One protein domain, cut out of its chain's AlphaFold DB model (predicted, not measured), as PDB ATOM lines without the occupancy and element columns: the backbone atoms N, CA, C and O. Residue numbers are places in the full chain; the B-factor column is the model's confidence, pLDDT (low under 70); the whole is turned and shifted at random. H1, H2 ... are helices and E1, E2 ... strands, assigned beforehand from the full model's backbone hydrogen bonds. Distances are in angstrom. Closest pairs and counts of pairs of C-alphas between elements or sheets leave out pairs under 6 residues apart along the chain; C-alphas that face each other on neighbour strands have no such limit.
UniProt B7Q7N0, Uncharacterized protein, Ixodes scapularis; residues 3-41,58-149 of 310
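What this domain is: This is residues 3 to 41 and 58 to 149 of the 310 residues of an uncharacterized protein of Ixodes scapularis (UniProt B7Q7N0). A twisted sheet of four strands, E3 to E6, is covered on one face by two helices, H2 and H3, while the hairpin of E1 and E2 reaches far out from this body as a thin arm, with the short helix H1 before it. The stretch of residues 29 to 41, with no named element, leads from this hairpin back to the sheet's other face. The printed part has 131 residues with three named helices and six named strands, in the order H1 E1 E2 H2 E3 E4 E5 E6 H3, of the mixed class. The large sheet has the order E3, E4, E5, E6 and is antiparallel, as is the pair E1 and E2. The whole is only just loose, close to compact, with a radius of gyration of the C-alphas of 17.0 A, and elongated, spanning 61 by 32 by 24 A.

Where its parts are: H1 is residues 10 to 13, 5.1 A long, beginning at C-alpha 10 (-12.873, -3.772, 43.060). E1 is residues 17 to 21, 12.5 A, and E2 residues 24 to 28, 12.4 A. After the cut, H2 is residues 63 to 72, 14.7 A. E3 is residues 80 to 83, 10.3 A, E4 residues 87 to 95, 25.4 A, and E5 residues 100 to 110, 28.3 A, beginning at C-alpha 100 (-3.584, -14.901, 43.113). E6 is residues 115 to 119, 13.6 A. H3 is residues 136 to 148, 18.7 A, ending at C-alpha 148 (11.185, -14.114, 24.707).

How they stand to each other: E3, E4, E5 and E6 form a meander, each strand the antiparallel neighbour of the one before. N 82 and O 89 of the hairpin E3 and E4 are within hydrogen-bond range at 2.8 A, as are N 90 and O 107 of E4 and E5 at 2.8 A, and N 108 and O 116 of E5 and E6 at 2.8 A. E5 bends by 52 degrees at residue 105. H2 and H3 are on the same face, two layers with the sheet. H2 is over E3 and E4 at a height over the sheet of 8.4 A; its closest C-alphas to E3 are Ala 71 and Val 83, 6.2 A apart. H3 is over E5 at a height over the sheet of 10.0 A; the closest C-alphas are Val 107 and Leu 143, 7.4 A apart. H2 and H3 are close but not clearly touching, with the C-alphas of Leu 66 and Arg 136 closest at 6.4 A. E1 and E2 are a hairpin, with N 19 and O 26 2.9 A apart, and both are apart from E3. In H3 every O i to N i+4 pair is within hydrogen-bond range, in H2 5 of 6; H1 is too short for such a pair.

The domain as a whole: The two C-alphas farthest apart, Gly 23 and Leu 58, are 60.7 A apart. Residues 42 to 57 are not printed, and C-alphas 41 and 58 are 33.0 A apart across this cut. The link from E6 to H3 is long, with 16 residues. The mean pLDDT of the printed part is 74.5, and 47 residues are under 70, among them residues 10 to 41.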
ATOM      1  N   VAL A   3      -8.059 -12.361  42.737       60.69
ATOM      2  CA  VAL A   3      -7.469 -11.429  41.774       60.69
ATOM      3  C   VAL A   3      -6.725 -10.351  42.565       60.69
ATOM      4  O   VAL A   3      -7.190  -9.960  43.631       60.69
ATOM      5  N   CYS A   4      -5.547  -9.925  42.094       66.56
ATOM      6  CA  CYS A   4      -4.745  -8.904  42.771       66.56
ATOM      7  C   CYS A   4      -5.501  -7.569  42.827       66.56
ATOM      8  O   CYS A   4      -5.763  -6.949  41.795       66.56
ATOM      9  N   ASP A   5      -5.803  -7.103  44.030       67.19
ATOM     10  CA  ASP A   5      -6.522  -5.856  44.281       67.19
ATOM     11  C   ASP A   5      -5.737  -4.603  43.884       67.19
ATOM     12  O   ASP A   5      -6.334  -3.561  43.622       67.19
ATOM     13  N   LEU A   6      -4.414  -4.696  43.762       67.38
ATOM     14  CA  LEU A   6      -3.582  -3.620  43.218       67.38
ATOM     15  C   LEU A   6      -3.797  -3.412  41.716       67.38
ATOM     16  O   LEU A   6      -3.669  -2.291  41.231       67.38
ATOM     17  N   HIS A   7      -4.107  -4.479  40.974       71.81
ATOM     18  CA  HIS A   7      -4.145  -4.434  39.512       71.81
ATOM     19  C   HIS A   7      -5.561  -4.389  38.935       71.81
ATOM     20  O   HIS A   7      -5.733  -3.915  37.822       71.81
ATOM     21  N   PHE A   8      -6.577  -4.865  39.648       70.62
ATOM     22  CA  PHE A   8      -7.917  -5.043  39.080       70.62
ATOM     23  C   PHE A   8      -8.974  -4.284  39.862       70.62
ATOM     24  O   PHE A   8      -8.843  -4.099  41.072       70.62
ATOM     25  N   GLU A   9      -9.997  -3.808  39.154       71.12
ATOM     26  CA  GLU A   9     -11.087  -3.028  39.739       71.12
ATOM     27  C   GLU A   9     -11.810  -3.811  40.837       71.12
ATOM     28  O   GLU A   9     -12.017  -5.019  40.725       71.12
ATOM     29  N   GLU A  10     -12.246  -3.123  41.896       63.56
ATOM     30  CA  GLU A  10     -12.873  -3.772  43.060       63.56
ATOM     31  C   GLU A  10     -14.125  -4.577  42.666       63.56
ATOM     32  O   GLU A  10     -14.381  -5.673  43.173       63.56
ATOM     33  N   GLY A  11     -14.845  -4.091  41.651       58.81
ATOM     34  CA  GLY A  11     -15.994  -4.770  41.059       58.81
ATOM     35  C   GLY A  11     -15.683  -6.108  40.373       58.81
ATOM     36  O   GLY A  11     -16.615  -6.891  40.189       58.81
ATOM     37  N   ASP A  12     -14.426  -6.391  40.021       61.81
ATOM     38  CA  ASP A  12     -13.981  -7.677  39.462       61.81
ATOM     39  C   ASP A  12     -13.396  -8.618  40.530       61.81
ATOM     40  O   ASP A  12     -13.329  -9.829  40.318       61.81
ATOM     41  N   ILE A  13     -13.039  -8.087  41.704       57.00
ATOM     42  CA  ILE A  13     -12.552  -8.863  42.856       57.00
ATOM     43  C   ILE A  13     -13.719  -9.569  43.568       57.00
ATOM     44  O   ILE A  13     -13.559 -10.685  44.064       57.00
ATOM     45  N   ILE A  14     -14.905  -8.945  43.594       54.81
ATOM     46  CA  ILE A  14     -16.043  -9.378  44.430       54.81
ATOM     47  C   ILE A  14     -17.076 -10.247  43.677       54.81
ATOM     48  O   ILE A  14     -17.862 -10.963  44.298       54.81
ATOM     49  N   LYS A  15     -17.108 -10.267  42.338       49.81
ATOM     50  CA  LYS A  15     -18.255 -10.846  41.611       49.81
ATOM     51  C   LYS A  15     -18.112 -12.337  41.288       49.81
ATOM     52  O   LYS A  15     -17.590 -12.721  40.247       49.81
ATOM     53  N   ARG A  16     -18.748 -13.179  42.109       50.03
ATOM     54  CA  ARG A  16     -19.569 -14.274  41.565       50.03
ATOM     55  C   ARG A  16     -20.926 -13.668  41.207       50.03
ATOM     56  O   ARG A  16     -21.619 -13.193  42.098       50.03
ATOM     57  N   PHE A  17     -21.282 -13.629  39.924       47.38
ATOM     58  CA  PHE A  17     -22.635 -13.258  39.509       47.38
ATOM     59  C   PHE A  17     -23.444 -14.540  39.323       47.38
ATOM     60  O   PHE A  17     -23.150 -15.331  38.428       47.38
ATOM     61  N   GLU A  18     -24.417 -14.749  40.204       49.16
ATOM     62  CA  GLU A  18     -25.367 -15.854  40.139       49.16
ATOM     63  C   GLU A  18     -26.707 -15.279  39.662       49.16
ATOM     64  O   GLU A  18     -27.361 -14.506  40.360       49.16
ATOM     65  N   CYS A  19     -27.070 -15.576  38.420       40.94
ATOM     66  CA  CYS A  19     -28.331 -15.176  37.802       40.94
ATOM     67  C   CYS A  19     -29.271 -16.374  37.808       40.94
ATOM     68  O   CYS A  19     -28.849 -17.459  37.429       40.94
ATOM     69  N   ARG A  20     -30.542 -16.214  38.184       42.50
ATOM     70  CA  ARG A  20     -31.531 -17.284  38.002       42.50
ATOM     71  C   ARG A  20     -32.275 -17.106  36.686       42.50
ATOM     72  O   ARG A  20     -33.004 -16.131  36.530       42.50
ATOM     73  N   VAL A  21     -32.142 -18.070  35.779       40.38
ATOM     74  CA  VAL A  21     -32.969 -18.173  34.567       40.38
ATOM     75  C   VAL A  21     -33.844 -19.411  34.738       40.38
ATOM     76  O   VAL A  21     -33.331 -20.500  34.960       40.38
ATOM     77  N   ASN A  22     -35.168 -19.239  34.708       47.78
ATOM     78  CA  ASN A  22     -36.155 -20.313  34.912       47.78
ATOM     79  C   ASN A  22     -36.003 -21.110  36.227       47.78
ATOM     80  O   ASN A  22     -36.326 -22.291  36.285       47.78
ATOM     81  N   GLY A  23     -35.530 -20.467  37.298       58.94
ATOM     82  CA  GLY A  23     -35.388 -21.096  38.619       58.94
ATOM     83  C   GLY A  23     -34.062 -21.828  38.851       58.94
ATOM     84  O   GLY A  23     -33.748 -22.132  40.001       58.94
ATOM     85  N   GLU A  24     -33.241 -22.017  37.816       43.12
ATOM     86  CA  GLU A  24     -31.880 -22.548  37.937       43.12
ATOM     87  C   GLU A  24     -30.854 -21.422  38.075       43.12
ATOM     88  O   GLU A  24     -30.927 -20.401  37.392       43.12
ATOM     89  N   ALA A  25     -29.895 -21.602  38.987       45.50
ATOM     90  CA  ALA A  25     -28.807 -20.661  39.223       45.50
ATOM     91  C   ALA A  25     -27.694 -20.831  38.171       45.50
ATOM     92  O   ALA A  25     -27.009 -21.848  38.124       45.50
ATOM     93  N   PHE A  26     -27.492 -19.803  37.350       42.56
ATOM     94  CA  PHE A  26     -26.409 -19.671  36.384       42.56
ATOM     95  C   PHE A  26     -25.296 -18.797  36.955       42.56
ATOM     96  O   PHE A  26     -25.470 -17.597  37.179       42.56
ATOM     97  N   VAL A  27     -24.119 -19.391  37.141       53.34
ATOM     98  CA  VAL A  27     -22.894 -18.661  37.482       53.34
ATOM     99  C   VAL A  27     -22.211 -18.228  36.185       53.34
ATOM    100  O   VAL A  27     -21.633 -19.049  35.476       53.34
ATOM    101  N   LEU A  28     -22.267 -16.934  35.867       42.69
ATOM    102  CA  LEU A  28     -21.582 -16.369  34.699       42.69
ATOM    103  C   LEU A  28     -20.115 -16.072  35.053       42.69
ATOM    104  O   LEU A  28     -19.834 -15.185  35.862       42.69
ATOM    105  N   GLN A  29     -19.162 -16.783  34.439       49.44
ATOM    106  CA  GLN A  29     -17.755 -16.367  34.435       49.44
ATOM    107  C   GLN A  29     -17.581 -15.229  33.422       49.44
ATOM    108  O   GLN A  29     -17.773 -15.425  32.226       49.44
ATOM    109  N   ARG A  30     -17.212 -14.026  33.880       49.78
ATOM    110  CA  ARG A  30     -16.751 -12.975  32.963       49.78
ATOM    111  C   ARG A  30     -15.412 -13.391  32.356       49.78
ATOM    112  O   ARG A  30     -14.469 -13.675  33.088       49.78
ATOM    113  N   GLU A  31     -15.318 -13.372  31.030       50.59
ATOM    114  CA  GLU A  31     -14.093 -13.735  30.303       50.59
ATOM    115  C   GLU A  31     -12.991 -12.653  30.366       50.59
ATOM    116  O   GLU A  31     -11.824 -12.932  30.070       50.59
ATOM    117  N   GLN A  32     -13.312 -11.420  30.780       53.28
ATOM    118  CA  GLN A  32     -12.361 -10.303  30.798       53.28
ATOM    119  C   GLN A  32     -12.400  -9.540  32.129       53.28
ATOM    120  O   GLN A  32     -13.433  -8.991  32.510       53.28
ATOM    121  N   TRP A  33     -11.261  -9.530  32.829       62.06
ATOM    122  CA  TRP A  33     -11.014  -8.691  34.003       62.06
ATOM    123  C   TRP A  33     -10.596  -7.293  33.552       62.06
ATOM    124  O   TRP A  33      -9.793  -7.175  32.624       62.06
ATOM    125  N   ARG A  34     -11.101  -6.253  34.215       62.22
ATOM    126  CA  ARG A  34     -10.722  -4.860  33.975       62.22
ATOM    127  C   ARG A  34      -9.638  -4.435  34.956       62.22
ATOM    128  O   ARG A  34      -9.736  -4.657  36.165       62.22
ATOM    129  N   LEU A  35      -8.585  -3.836  34.414       61.88
ATOM    130  CA  LEU A  35      -7.483  -3.305  35.205       61.88
ATOM    131  C   LEU A  35      -7.880  -1.960  35.829       61.88
ATOM    132  O   LEU A  35      -8.616  -1.187  35.216       61.88
ATOM    133  N   LYS A  36      -7.372  -1.670  37.030       68.31
ATOM    134  CA  LYS A  36      -7.474  -0.329  37.628       68.31
ATOM    135  C   LYS A  36      -6.718   0.691  36.769       68.31
ATOM    136  O   LYS A  36      -5.648   0.351  36.258       68.31
ATOM    137  N   PRO A  37      -7.140   1.967  36.733       55.22
ATOM    138  CA  PRO A  37      -6.355   3.049  36.135       55.22
ATOM    139  C   PRO A  37      -4.914   3.138  36.670       55.22
ATOM    140  O   PRO A  37      -4.013   3.575  35.965       55.22
ATOM    141  N   THR A  38      -4.682   2.698  37.911       55.66
ATOM    142  CA  THR A  38      -3.369   2.699  38.581       55.66
ATOM    143  C   THR A  38      -2.668   1.338  38.587       55.66
ATOM    144  O   THR A  38      -1.627   1.197  39.228       55.66
ATOM    145  N   ALA A  39      -3.240   0.319  37.937       56.72
ATOM    146  CA  ALA A  39      -2.713  -1.048  37.920       56.72
ATOM    147  C   ALA A  39      -1.308  -1.141  37.324       56.72
ATOM    148  O   ALA A  39      -0.536  -2.042  37.646       56.72
ATOM    149  N   VAL A  40      -0.990  -0.196  36.446       56.50
ATOM    150  CA  VAL A  40       0.350   0.049  35.937       56.50
ATOM    151  C   VAL A  40       0.770   1.424  36.471       56.50
ATOM    152  O   VAL A  40      -0.068   2.326  36.490       56.50
ATOM    153  N   PRO A  41       2.012   1.609  36.963       46.69
ATOM    154  CA  PRO A  41       2.412   2.840  37.644       46.69
ATOM    155  C   PRO A  41       2.019   4.113  36.877       46.69
ATOM    156  O   PRO A  41       2.510   4.357  35.784       46.69
ATOM    157  N   LEU A  58       7.831   8.014   5.198       44.41
ATOM    158  CA  LEU A  58       6.655   7.142   5.181       44.41
ATOM    159  C   LEU A  58       5.543   7.917   5.890       44.41
ATOM    160  O   LEU A  58       5.832   8.655   6.836       44.41
ATOM    161  N   GLU A  59       4.308   7.841   5.395       52.31
ATOM    162  CA  GLU A  59       3.175   8.491   6.061       52.31
ATOM    163  C   GLU A  59       3.159   8.065   7.539       52.31
ATOM    164  O   GLU A  59       3.246   6.867   7.823       52.31
ATOM    165  N   PRO A  60       3.139   9.012   8.495       64.44
ATOM    166  CA  PRO A  60       3.182   8.666   9.905       64.44
ATOM    167  C   PRO A  60       1.924   7.869  10.242       64.44
ATOM    168  O   PRO A  60       0.810   8.370  10.070       64.44
ATOM    169  N   VAL A  61       2.097   6.630  10.711       75.94
ATOM    170  CA  VAL A  61       0.970   5.826  11.193       75.94
ATOM    171  C   VAL A  61       0.264   6.586  12.297       75.94
ATOM    172  O   VAL A  61       0.890   7.052  13.249       75.94
ATOM    173  N   ARG A  62      -1.052   6.728  12.162       86.12
ATOM    174  CA  ARG A  62      -1.860   7.373  13.185       86.12
ATOM    175  C   ARG A  62      -2.183   6.366  14.269       86.12
ATOM    176  O   ARG A  62      -2.510   5.210  13.991       86.12
ATOM    177  N   PHE A  63      -2.153   6.825  15.515       89.19
ATOM    178  CA  PHE A  63      -2.563   6.005  16.648       89.19
ATOM    179  C   PHE A  63      -3.979   5.443  16.460       89.19
ATOM    180  O   PHE A  63      -4.219   4.283  16.774       89.19
ATOM    181  N   GLU A  64      -4.895   6.227  15.884       90.81
ATOM    182  CA  GLU A  64      -6.275   5.800  15.632       90.81
ATOM    183  C   GLU A  64      -6.363   4.578  14.701       90.81
ATOM    184  O   GLU A  64      -7.173   3.676  14.938       90.81
ATOM    185  N   ASP A  65      -5.507   4.517  13.677       88.50
ATOM    186  CA  ASP A  65      -5.452   3.395  12.737       88.50
ATOM    187  C   ASP A  65      -4.937   2.136  13.448       88.50
ATOM    188  O   ASP A  65      -5.504   1.044  13.322       88.50
ATOM    189  N   LEU A  66      -3.905   2.303  14.283       88.25
ATOM    190  CA  LEU A  66      -3.340   1.235  15.100       88.25
ATOM    191  C   LEU A  66      -4.367   0.713  16.119       88.25
ATOM    192  O   LEU A  66      -4.611  -0.494  16.183       88.25
ATOM    193  N   ALA A  67      -5.018   1.606  16.863       89.62
ATOM    194  CA  ALA A  67      -6.035   1.283  17.860       89.62
ATOM    195  C   ALA A  67      -7.219   0.535  17.234       89.62
ATOM    196  O   ALA A  67      -7.624  -0.515  17.737       89.62
ATOM    197  N   SER A  68      -7.706   1.003  16.082       88.69
ATOM    198  CA  SER A  68      -8.784   0.349  15.328       88.69
ATOM    199  C   SER A  68      -8.398  -1.066  14.883       88.69
ATOM    200  O   SER A  68      -9.210  -1.998  14.957       88.69
ATOM    201  N   SER A  69      -7.140  -1.260  14.473       87.12
ATOM    202  CA  SER A  69      -6.633  -2.572  14.063       87.12
ATOM    203  C   SER A  69      -6.618  -3.587  15.215       87.12
ATOM    204  O   SER A  69      -6.927  -4.763  15.002       87.12
ATOM    205  N   PHE A  70      -6.325  -3.140  16.441       85.88
ATOM    206  CA  PHE A  70      -6.265  -3.990  17.635       85.88
ATOM    207  C   PHE A  70      -7.606  -4.132  18.362       85.88
ATOM    208  O   PHE A  70      -7.800  -5.117  19.071       85.88
ATOM    209  N   ALA A  71      -8.561  -3.223  18.149       82.12
ATOM    210  CA  ALA A  71      -9.909  -3.333  18.711       82.12
ATOM    211  C   ALA A  71     -10.717  -4.495  18.101       82.12
ATOM    212  O   ALA A  71     -11.578  -5.078  18.759       82.12
ATOM    213  N   THR A  72     -10.447  -4.842  16.840       69.12
ATOM    214  CA  THR A  72     -11.257  -5.787  16.049       69.12
ATOM    215  C   THR A  72     -10.653  -7.187  15.931       69.12
ATOM    216  O   THR A  72     -11.347  -8.129  15.548       69.12
ATOM    217  N   THR A  73      -9.375  -7.365  16.275       63.34
ATOM    218  CA  THR A  73      -8.657  -8.630  16.075       63.34
ATOM    219  C   THR A  73      -8.151  -9.216  17.388       63.34
ATOM    220  O   THR A  73      -7.589  -8.521  18.230       63.34
ATOM    221  N   LYS A  74      -8.321 -10.534  17.560       63.19
ATOM    222  CA  LYS A  74      -7.698 -11.256  18.676       63.19
ATOM    223  C   LYS A  74      -6.183 -11.194  18.508       63.19
ATOM    224  O   LYS A  74      -5.656 -11.581  17.468       63.19
ATOM    225  N   THR A  75      -5.497 -10.709  19.532       59.00
ATOM    226  CA  THR A  75      -4.042 -10.604  19.548       59.00
ATOM    227  C   THR A  75      -3.351 -11.949  19.432       59.00
ATOM    228  O   THR A  75      -3.832 -12.990  19.890       59.00
ATOM    229  N   THR A  76      -2.173 -11.908  18.825       56.94
ATOM    230  CA  THR A  76      -1.263 -13.036  18.692       56.94
ATOM    231  C   THR A  76      -0.725 -13.470  20.065       56.94
ATOM    232  O   THR A  76      -0.490 -12.670  20.970       56.94
ATOM    233  N   SER A  77      -0.444 -14.768  20.222       63.91
ATOM    234  CA  SER A  77       0.523 -15.293  21.209       63.91
ATOM    235  C   SER A  77       0.242 -15.076  22.717       63.91
ATOM    236  O   SER A  77       1.164 -14.921  23.528       63.91
ATOM    237  N   GLY A  78      -1.030 -15.141  23.125       77.44
ATOM    238  CA  GLY A  78      -1.419 -15.210  24.544       77.44
ATOM    239  C   GLY A  78      -1.352 -13.879  25.299       77.44
ATOM    240  O   GLY A  78      -1.406 -13.875  26.529       77.44
ATOM    241  N   TRP A  79      -1.227 -12.763  24.579       87.75
ATOM    242  CA  TRP A  79      -1.434 -11.420  25.112       87.75
ATOM    243  C   TRP A  79      -2.921 -11.076  25.109       87.75
ATOM    244  O   TRP A  79      -3.617 -11.320  24.123       87.75
ATOM    245  N   LYS A  80      -3.403 -10.497  26.206       87.94
ATOM    246  CA  LYS A  80      -4.689  -9.800  26.252       87.94
ATOM    247  C   LYS A  80      -4.489  -8.349  25.841       87.94
ATOM    248  O   LYS A  80      -3.405  -7.813  26.053       87.94
ATOM    249  N   THR A  81      -5.543  -7.739  25.316       88.94
ATOM    250  CA  THR A  81      -5.496  -6.375  24.789       88.94
ATOM    251  C   THR A  81      -6.662  -5.578  25.323       88.94
ATOM    252  O   THR A  81      -7.778  -6.092  25.395       88.94
ATOM    253  N   ASP A  82      -6.381  -4.342  25.698       87.88
ATOM    254  CA  ASP A  82      -7.363  -3.334  26.058       87.88
ATOM    255  C   ASP A  82      -7.039  -2.058  25.276       87.88
ATOM    256  O   ASP A  82      -5.880  -1.642  25.213       87.88
ATOM    257  N   VAL A  83      -8.042  -1.482  24.624       89.00
ATOM    258  CA  VAL A  83      -7.881  -0.330  23.730       89.00
ATOM    259  C   VAL A  83      -8.687   0.825  24.298       89.00
ATOM    260  O   VAL A  83      -9.864   0.676  24.620       89.00
ATOM    261  N   SER A  84      -8.049   1.984  24.385       88.00
ATOM    262  CA  SER A  84      -8.664   3.247  24.783       88.00
ATOM    263  C   SER A  84      -8.243   4.358  23.824       88.00
ATOM    264  O   SER A  84      -7.317   4.177  23.034       88.00
ATOM    265  N   ASP A  85      -8.877   5.523  23.939       85.94
ATOM    266  CA  ASP A  85      -8.593   6.685  23.084       85.94
ATOM    267  C   ASP A  85      -7.169   7.248  23.257       85.94
ATOM    268  O   ASP A  85      -6.681   7.988  22.403       85.94
ATOM    269  N   GLU A  86      -6.492   6.897  24.353       88.00
ATOM    270  CA  GLU A  86      -5.176   7.439  24.715       88.00
ATOM    271  C   GLU A  86      -4.052   6.397  24.698       88.00
ATOM    272  O   GLU A  86      -2.872   6.752  24.682       88.00
ATOM    273  N   GLN A  87      -4.389   5.106  24.717       89.62
ATOM    274  CA  GLN A  87      -3.399   4.032  24.750       89.62
ATOM    275  C   GLN A  87      -3.971   2.676  24.330       89.62
ATOM    276  O   GLN A  87      -5.155   2.382  24.526       89.62
ATOM    277  N   ILE A  88      -3.078   1.822  23.838       90.88
ATOM    278  CA  ILE A  88      -3.300   0.398  23.605       90.88
ATOM    279  C   ILE A  88      -2.457  -0.369  24.623       90.88
ATOM    280  O   ILE A  88      -1.230  -0.256  24.652       90.88
ATOM    281  N   LEU A  89      -3.118  -1.157  25.464       90.25
ATOM    282  CA  LEU A  89      -2.492  -1.951  26.509       90.25
ATOM    283  C   LEU A  89      -2.512  -3.426  26.126       90.25
ATOM    284  O   LEU A  89      -3.569  -4.038  26.005       90.25
ATOM    285  N   PHE A  90      -1.333  -4.025  26.049       91.69
ATOM    286  CA  PHE A  90      -1.143  -5.460  25.898       91.69
ATOM    287  C   PHE A  90      -0.634  -6.033  27.209       91.69
ATOM    288  O   PHE A  90       0.350  -5.538  27.749       91.69
ATOM    289  N   TYR A  91      -1.242  -7.094  27.731       90.50
ATOM    290  CA  TYR A  91      -0.800  -7.686  28.991       90.50
ATOM    291  C   TYR A  91      -0.888  -9.212  29.035       90.50
ATOM    292  O   TYR A  91      -1.737  -9.847  28.409       90.50
ATOM    293  N   LYS A  92       0.008  -9.810  29.822       90.38
ATOM    294  CA  LYS A  92      -0.003 -11.225  30.200       90.38
ATOM    295  C   LYS A  92      -0.329 -11.367  31.672       90.38
ATOM    296  O   LYS A  92       0.041 -10.536  32.499       90.38
ATOM    297  N   LEU A  93      -1.019 -12.451  31.983       86.56
ATOM    298  CA  LEU A  93      -1.441 -12.780  33.334       86.56
ATOM    299  C   LEU A  93      -0.586 -13.928  33.860       86.56
ATOM    300  O   LEU A  93      -0.287 -14.867  33.123       86.56
ATOM    301  N   ALA A  94      -0.221 -13.866  35.134       84.94
ATOM    302  CA  ALA A  94       0.351 -14.984  35.869       84.94
ATOM    303  C   ALA A  94      -0.516 -15.309  37.078       84.94
ATOM    304  O   ALA A  94      -1.141 -14.431  37.675       84.94
ATOM    305  N   VAL A  95      -0.535 -16.588  37.439       81.69
ATOM    306  CA  VAL A  95      -1.202 -17.082  38.641       81.69
ATOM    307  C   VAL A  95      -0.117 -17.544  39.600       81.69
ATOM    308  O   VAL A  95       0.671 -18.424  39.266       81.69
ATOM    309  N   SER A  96      -0.056 -16.934  40.778       76.94
ATOM    310  CA  SER A  96       0.873 -17.347  41.832       76.94
ATOM    311  C   SER A  96       0.448 -18.671  42.477       76.94
ATOM    312  O   SER A  96      -0.705 -19.092  42.368       76.94
ATOM    313  N   GLU A  97       1.353 -19.292  43.237       77.25
ATOM    314  CA  GLU A  97       1.079 -20.509  44.021       77.25
ATOM    315  C   GLU A  97      -0.110 -20.342  44.980       77.25
ATOM    316  O   GLU A  97      -0.906 -21.259  45.177       77.25
ATOM    317  N   LYS A  98      -0.306 -19.126  45.506       76.25
ATOM    318  CA  LYS A  98      -1.450 -18.756  46.354       76.25
ATOM    319  C   LYS A  98      -2.750 -18.539  45.566       76.25
ATOM    320  O   LYS A  98      -3.719 -18.015  46.109       76.25
ATOM    321  N   ARG A  99      -2.788 -18.920  44.282       77.00
ATOM    322  CA  ARG A  99      -3.909 -18.723  43.343       77.00
ATOM    323  C   ARG A  99      -4.342 -17.259  43.201       77.00
ATOM    324  O   ARG A  99      -5.523 -16.998  42.947       77.00
ATOM    325  N   VAL A 100      -3.392 -16.335  43.368       74.19
ATOM    326  CA  VAL A 100      -3.584 -14.901  43.113       74.19
ATOM    327  C   VAL A 100      -3.178 -14.601  41.683       74.19
ATOM    328  O   VAL A 100      -2.060 -14.945  41.292       74.19
ATOM    329  N   VAL A 101      -4.064 -13.961  40.927       79.31
ATOM    330  CA  VAL A 101      -3.801 -13.569  39.543       79.31
ATOM    331  C   VAL A 101      -3.280 -12.136  39.465       79.31
ATOM    332  O   VAL A 101      -3.883 -11.223  40.028       79.31
ATOM    333  N   SER A 102      -2.177 -11.928  38.749       81.62
ATOM    334  CA  SER A 102      -1.537 -10.626  38.549       81.62
ATOM    335  C   SER A 102      -1.102 -10.425  37.100       81.62
ATOM    336  O   SER A 102      -0.947 -11.385  36.343       81.62
ATOM    337  N   VAL A 103      -0.866  -9.170  36.715       86.69
ATOM    338  CA  VAL A 103      -0.189  -8.855  35.454       86.69
ATOM    339  C   VAL A 103       1.282  -9.238  35.594       86.69
ATOM    340  O   VAL A 103       1.973  -8.745  36.482       86.69
ATOM    341  N   SER A 104       1.746 -10.154  34.749       89.56
ATOM    342  CA  SER A 104       3.153 -10.561  34.707       89.56
ATOM    343  C   SER A 104       3.958  -9.706  33.751       89.56
ATOM    344  O   SER A 104       5.105  -9.383  34.041       89.56
ATOM    345  N   ARG A 105       3.366  -9.316  32.621       91.94
ATOM    346  CA  ARG A 105       3.981  -8.413  31.647       91.94
ATOM    347  C   ARG A 105       2.943  -7.487  31.064       91.94
ATOM    348  O   ARG A 105       1.810  -7.913  30.850       91.94
ATOM    349  N   ALA A 106       3.352  -6.266  30.765       91.62
ATOM    350  CA  ALA A 106       2.550  -5.324  30.011       91.62
ATOM    351  C   ALA A 106       3.413  -4.569  28.998       91.62
ATOM    352  O   ALA A 106       4.565  -4.242  29.279       91.62
ATOM    353  N   VAL A 107       2.845  -4.297  27.830       90.81
ATOM    354  CA  VAL A 107       3.365  -3.370  26.827       90.81
ATOM    355  C   VAL A 107       2.271  -2.346  26.581       90.81
ATOM    356  O   VAL A 107       1.127  -2.712  26.329       90.81
ATOM    357  N   ILE A 108       2.617  -1.073  26.694       89.56
ATOM    358  CA  ILE A 108       1.704   0.046  26.494       89.56
ATOM    359  C   ILE A 108       2.217   0.832  25.305       89.56
ATOM    360  O   ILE A 108       3.384   1.221  25.299       89.56
ATOM    361  N   VAL A 109       1.343   1.046  24.328       89.75
ATOM    362  CA  VAL A 109       1.559   1.980  23.225       89.75
ATOM    363  C   VAL A 109       0.654   3.176  23.472       89.75
ATOM    364  O   VAL A 109      -0.568   3.041  23.451       89.75
ATOM    365  N   SER A 110       1.253   4.324  23.752       88.94
ATOM    366  CA  SER A 110       0.542   5.578  23.999       88.94
ATOM    367  C   SER A 110       0.118   6.244  22.686       88.94
ATOM    368  O   SER A 110       0.599   5.893  21.607       88.94
ATOM    369  N   LYS A 111      -0.755   7.250  22.770       87.75
ATOM    370  CA  LYS A 111      -1.230   8.044  21.625       87.75
ATOM    371  C   LYS A 111      -0.130   8.735  20.820       87.75
ATOM    372  O   LYS A 111      -0.245   8.881  19.609       87.75
ATOM    373  N   ASP A 112       0.952   9.131  21.483       86.38
ATOM    374  CA  ASP A 112       2.160   9.686  20.858       86.38
ATOM    375  C   ASP A 112       3.088   8.607  20.266       86.38
ATOM    376  O   ASP A 112       4.207   8.910  19.855       86.38
ATOM    377  N   LEU A 113       2.628   7.352  20.228       85.19
ATOM    378  CA  LEU A 113       3.361   6.159  19.801       85.19
ATOM    379  C   LEU A 113       4.572   5.819  20.680       85.19
ATOM    380  O   LEU A 113       5.380   4.960  20.314       85.19
ATOM    381  N   SER A 114       4.695   6.440  21.858       85.25
ATOM    382  CA  SER A 114       5.680   6.024  22.849       85.25
ATOM    383  C   SER A 114       5.334   4.645  23.406       85.25
ATOM    384  O   SER A 114       4.168   4.270  23.558       85.25
ATOM    385  N   VAL A 115       6.375   3.868  23.704       86.75
ATOM    386  CA  VAL A 115       6.245   2.491  24.178       86.75
ATOM    387  C   VAL A 115       6.786   2.377  25.589       86.75
ATOM    388  O   VAL A 115       7.931   2.736  25.865       86.75
ATOM    389  N   CYS A 116       5.986   1.790  26.472       88.31
ATOM    390  CA  CYS A 116       6.398   1.437  27.823       88.31
ATOM    391  C   CYS A 116       6.234  -0.064  28.057       88.31
ATOM    392  O   CYS A 116       5.199  -0.645  27.740       88.31
ATOM    393  N   VAL A 117       7.246  -0.696  28.653       90.25
ATOM    394  CA  VAL A 117       7.222  -2.132  28.962       90.25
ATOM    395  C   VAL A 117       7.362  -2.334  30.463       90.25
ATOM    396  O   VAL A 117       8.263  -1.793  31.099       90.25
ATOM    397  N   ASN A 118       6.476  -3.141  31.036       90.44
ATOM    398  CA  ASN A 118       6.508  -3.548  32.434       90.44
ATOM    399  C   ASN A 118       6.666  -5.068  32.535       90.44
ATOM    400  O   ASN A 118       6.029  -5.816  31.788       90.44
ATOM    401  N   SER A 119       7.480  -5.525  33.484       90.56
ATOM    402  CA  SER A 119       7.583  -6.936  33.842       90.56
ATOM    403  C   SER A 119       7.559  -7.101  35.357       90.56
ATOM    404  O   SER A 119       8.394  -6.542  36.073       90.56
ATOM    405  N   ASN A 120       6.584  -7.869  35.843       86.44
ATOM    406  CA  ASN A 120       6.332  -8.168  37.250       86.44
ATOM    407  C   ASN A 120       6.318  -6.915  38.144       86.44
ATOM    408  O   ASN A 120       6.922  -6.895  39.213       86.44
ATOM    409  N   GLY A 121       5.661  -5.848  37.681       83.12
ATOM    410  CA  GLY A 121       5.531  -4.589  38.414       83.12
ATOM    411  C   GLY A 121       6.692  -3.613  38.218       83.12
ATOM    412  O   GLY A 121       6.576  -2.461  38.629       83.12
ATOM    413  N   ARG A 122       7.772  -3.999  37.527       86.56
ATOM    414  CA  ARG A 122       8.937  -3.133  37.281       86.56
ATOM    415  C   ARG A 122       8.963  -2.597  35.860       86.56
ATOM    416  O   ARG A 122       8.739  -3.340  34.903       86.56
ATOM    417  N   LEU A 123       9.277  -1.311  35.729       87.69
ATOM    418  CA  LEU A 123       9.388  -0.635  34.442       87.69
ATOM    419  C   LEU A 123      10.735  -0.952  33.788       87.69
ATOM    420  O   LEU A 123      11.786  -0.785  34.407       87.69
ATOM    421  N   VAL A 124      10.700  -1.396  32.535       86.81
ATOM    422  CA  VAL A 124      11.902  -1.574  31.722       86.81
ATOM    423  C   VAL A 124      12.461  -0.190  31.377       86.81
ATOM    424  O   VAL A 124      11.695   0.655  30.911       86.81
ATOM    425  N   PRO A 125      13.764   0.069  31.594       82.94
ATOM    426  CA  PRO A 125      14.354   1.363  31.281       82.94
ATOM    427  C   PRO A 125      14.163   1.759  29.807       82.94
ATOM    428  O   PRO A 125      14.316   0.904  28.924       82.94
ATOM    429  N   PRO A 126      13.891   3.049  29.527       73.50
ATOM    430  CA  PRO A 126      13.873   3.568  28.165       73.50
ATOM    431  C   PRO A 126      15.184   3.250  27.436       73.50
ATOM    432  O   PRO A 126      16.261   3.286  28.029       73.50
ATOM    433  N   GLY A 127      15.099   2.912  26.150       70.50
ATOM    434  CA  GLY A 127      16.271   2.609  25.322       70.50
ATOM    435  C   GLY A 127      16.776   1.163  25.386       70.50
ATOM    436  O   GLY A 127      17.601   0.783  24.561       70.50
ATOM    437  N   LEU A 128      16.268   0.320  26.296       71.12
ATOM    438  CA  LEU A 128      16.600  -1.115  26.277       71.12
ATOM    439  C   LEU A 128      15.901  -1.853  25.123       71.12
ATOM    440  O   LEU A 128      16.427  -2.818  24.578       71.12
ATOM    441  N   LEU A 129      14.703  -1.388  24.776       71.88
ATOM    442  CA  LEU A 129      13.863  -1.904  23.704       71.88
ATOM    443  C   LEU A 129      13.522  -0.722  22.797       71.88
ATOM    444  O   LEU A 129      12.444  -0.144  22.893       71.88
ATOM    445  N   VAL A 130      14.493  -0.274  21.998       61.06
ATOM    446  CA  VAL A 130      14.237   0.781  21.011       61.06
ATOM    447  C   VAL A 130      13.421   0.169  19.883       61.06
ATOM    448  O   VAL A 130      13.902  -0.698  19.152       61.06
ATOM    449  N   THR A 131      12.175   0.597  19.742       64.75
ATOM    450  CA  THR A 131      11.344   0.253  18.590       64.75
ATOM    451  C   THR A 131      10.497   1.467  18.257       64.75
ATOM    452  O   THR A 131       9.670   1.890  19.060       64.75
ATOM    453  N   SER A 132      10.736   2.060  17.091       73.06
ATOM    454  CA  SER A 132       9.805   3.016  16.500       73.06
ATOM    455  C   SER A 132       8.581   2.241  16.027       73.06
ATOM    456  O   SER A 132       8.724   1.328  15.216       73.06
ATOM    457  N   ILE A 133       7.401   2.581  16.538       82.69
ATOM    458  CA  ILE A 133       6.155   1.956  16.097       82.69
ATOM    459  C   ILE A 133       5.682   2.682  14.842       82.69
ATOM    460  O   ILE A 133       5.219   3.817  14.915       82.69
ATOM    461  N   GLY A 134       5.841   2.035  13.690       81.50
ATOM    462  CA  GLY A 134       5.382   2.534  12.397       81.50
ATOM    463  C   GLY A 134       4.326   1.645  11.754       81.50
ATOM    464  O   GLY A 134       3.926   1.920  10.633       81.50
ATOM    465  N   SER A 135       3.902   0.568  12.412       84.38
ATOM    466  CA  SER A 135       2.951  -0.401  11.874       84.38
ATOM    467  C   SER A 135       2.421  -1.330  12.966       84.38
ATOM    468  O   SER A 135       2.928  -1.373  14.093       84.38
ATOM    469  N   ARG A 136       1.402  -2.120  12.623       86.62
ATOM    470  CA  ARG A 136       0.918  -3.213  13.470       86.62
ATOM    471  C   ARG A 136       1.986  -4.295  13.638       86.62
ATOM    472  O   ARG A 136       2.142  -4.838  14.730       86.62
ATOM    473  N   GLU A 137       2.724  -4.585  12.576       85.19
ATOM    474  CA  GLU A 137       3.780  -5.593  12.536       85.19
ATOM    475  C   GLU A 137       4.916  -5.249  13.505       85.19
ATOM    476  O   GLU A 137       5.457  -6.149  14.149       85.19
ATOM    477  N   ASP A 138       5.228  -3.961  13.681       86.06
ATOM    478  CA  ASP A 138       6.205  -3.501  14.675       86.06
ATOM    479  C   ASP A 138       5.745  -3.812  16.102       86.06
ATOM    480  O   ASP A 138       6.534  -4.277  16.929       86.06
ATOM    481  N   VAL A 139       4.455  -3.609  16.391       88.19
ATOM    482  CA  VAL A 139       3.867  -3.946  17.695       88.19
ATOM    483  C   VAL A 139       3.878  -5.458  17.908       88.19
ATOM    484  O   VAL A 139       4.351  -5.922  18.944       88.19
ATOM    485  N   ASP A 140       3.418  -6.250  16.935       87.38
ATOM    486  CA  ASP A 140       3.439  -7.718  17.017       87.38
ATOM    487  C   ASP A 140       4.880  -8.248  17.196       87.38
ATOM    488  O   ASP A 140       5.137  -9.134  18.024       87.38
ATOM    489  N   GLY A 141       5.850  -7.664  16.487       86.31
ATOM    490  CA  GLY A 141       7.278  -7.950  16.623       86.31
ATOM    491  C   GLY A 141       7.805  -7.636  18.023       86.31
ATOM    492  O   GLY A 141       8.445  -8.490  18.650       86.31
ATOM    493  N   LEU A 142       7.479  -6.457  18.557       88.38
ATOM    494  CA  LEU A 142       7.820  -6.046  19.917       88.38
ATOM    495  C   LEU A 142       7.229  -7.000  20.962       88.38
ATOM    496  O   LEU A 142       7.952  -7.463  21.847       88.38
ATOM    497  N   LEU A 143       5.943  -7.351  20.856       90.06
ATOM    498  CA  LEU A 143       5.291  -8.320  21.746       90.06
ATOM    499  C   LEU A 143       5.993  -9.684  21.699       90.06
ATOM    500  O   LEU A 143       6.151 -10.352  22.732       90.06
ATOM    501  N   GLY A 144       6.459 -10.087  20.515       88.25
ATOM    502  CA  GLY A 144       7.274 -11.278  20.303       88.25
ATOM    503  C   GLY A 144       8.631 -11.212  21.010       88.25
ATOM    504  O   GLY A 144       9.009 -12.170  21.689       88.25
ATOM    505  N   VAL A 145       9.348 -10.091  20.900       88.81
ATOM    506  CA  VAL A 145      10.628  -9.857  21.594       88.81
ATOM    507  C   VAL A 145      10.420  -9.863  23.105       88.81
ATOM    508  O   VAL A 145      11.031 -10.674  23.801       88.81
ATOM    509  N   VAL A 146       9.495  -9.043  23.612       90.31
ATOM    510  CA  VAL A 146       9.191  -8.935  25.047       90.31
ATOM    511  C   VAL A 146       8.791 -10.287  25.622       90.31
ATOM    512  O   VAL A 146       9.170 -10.595  26.744       90.31
ATOM    513  N   SER A 147       8.087 -11.137  24.870       90.12
ATOM    514  CA  SER A 147       7.730 -12.490  25.324       90.12
ATOM    515  C   SER A 147       8.924 -13.430  25.483       90.12
ATOM    516  O   SER A 147       8.870 -14.327  26.320       90.12
ATOM    517  N   LYS A 148       9.989 -13.251  24.694       89.38
ATOM    518  CA  LYS A 148      11.185 -14.114  24.707       89.38
ATOM    519  C   LYS A 148      12.200 -13.713  25.777       89.38
ATOM    520  O   LYS A 148      13.018 -14.540  26.175       89.38
ATOM    521  N   LEU A 149      12.162 -12.463  26.233       91.44
ATOM    522  CA  LEU A 149      13.068 -11.968  27.265       91.44
ATOM    523  C   LEU A 149      12.782 -12.615  28.622       91.44
ATOM    524  O   LEU A 149      11.653 -12.997  28.938       91.44
TER     525      LEU A 149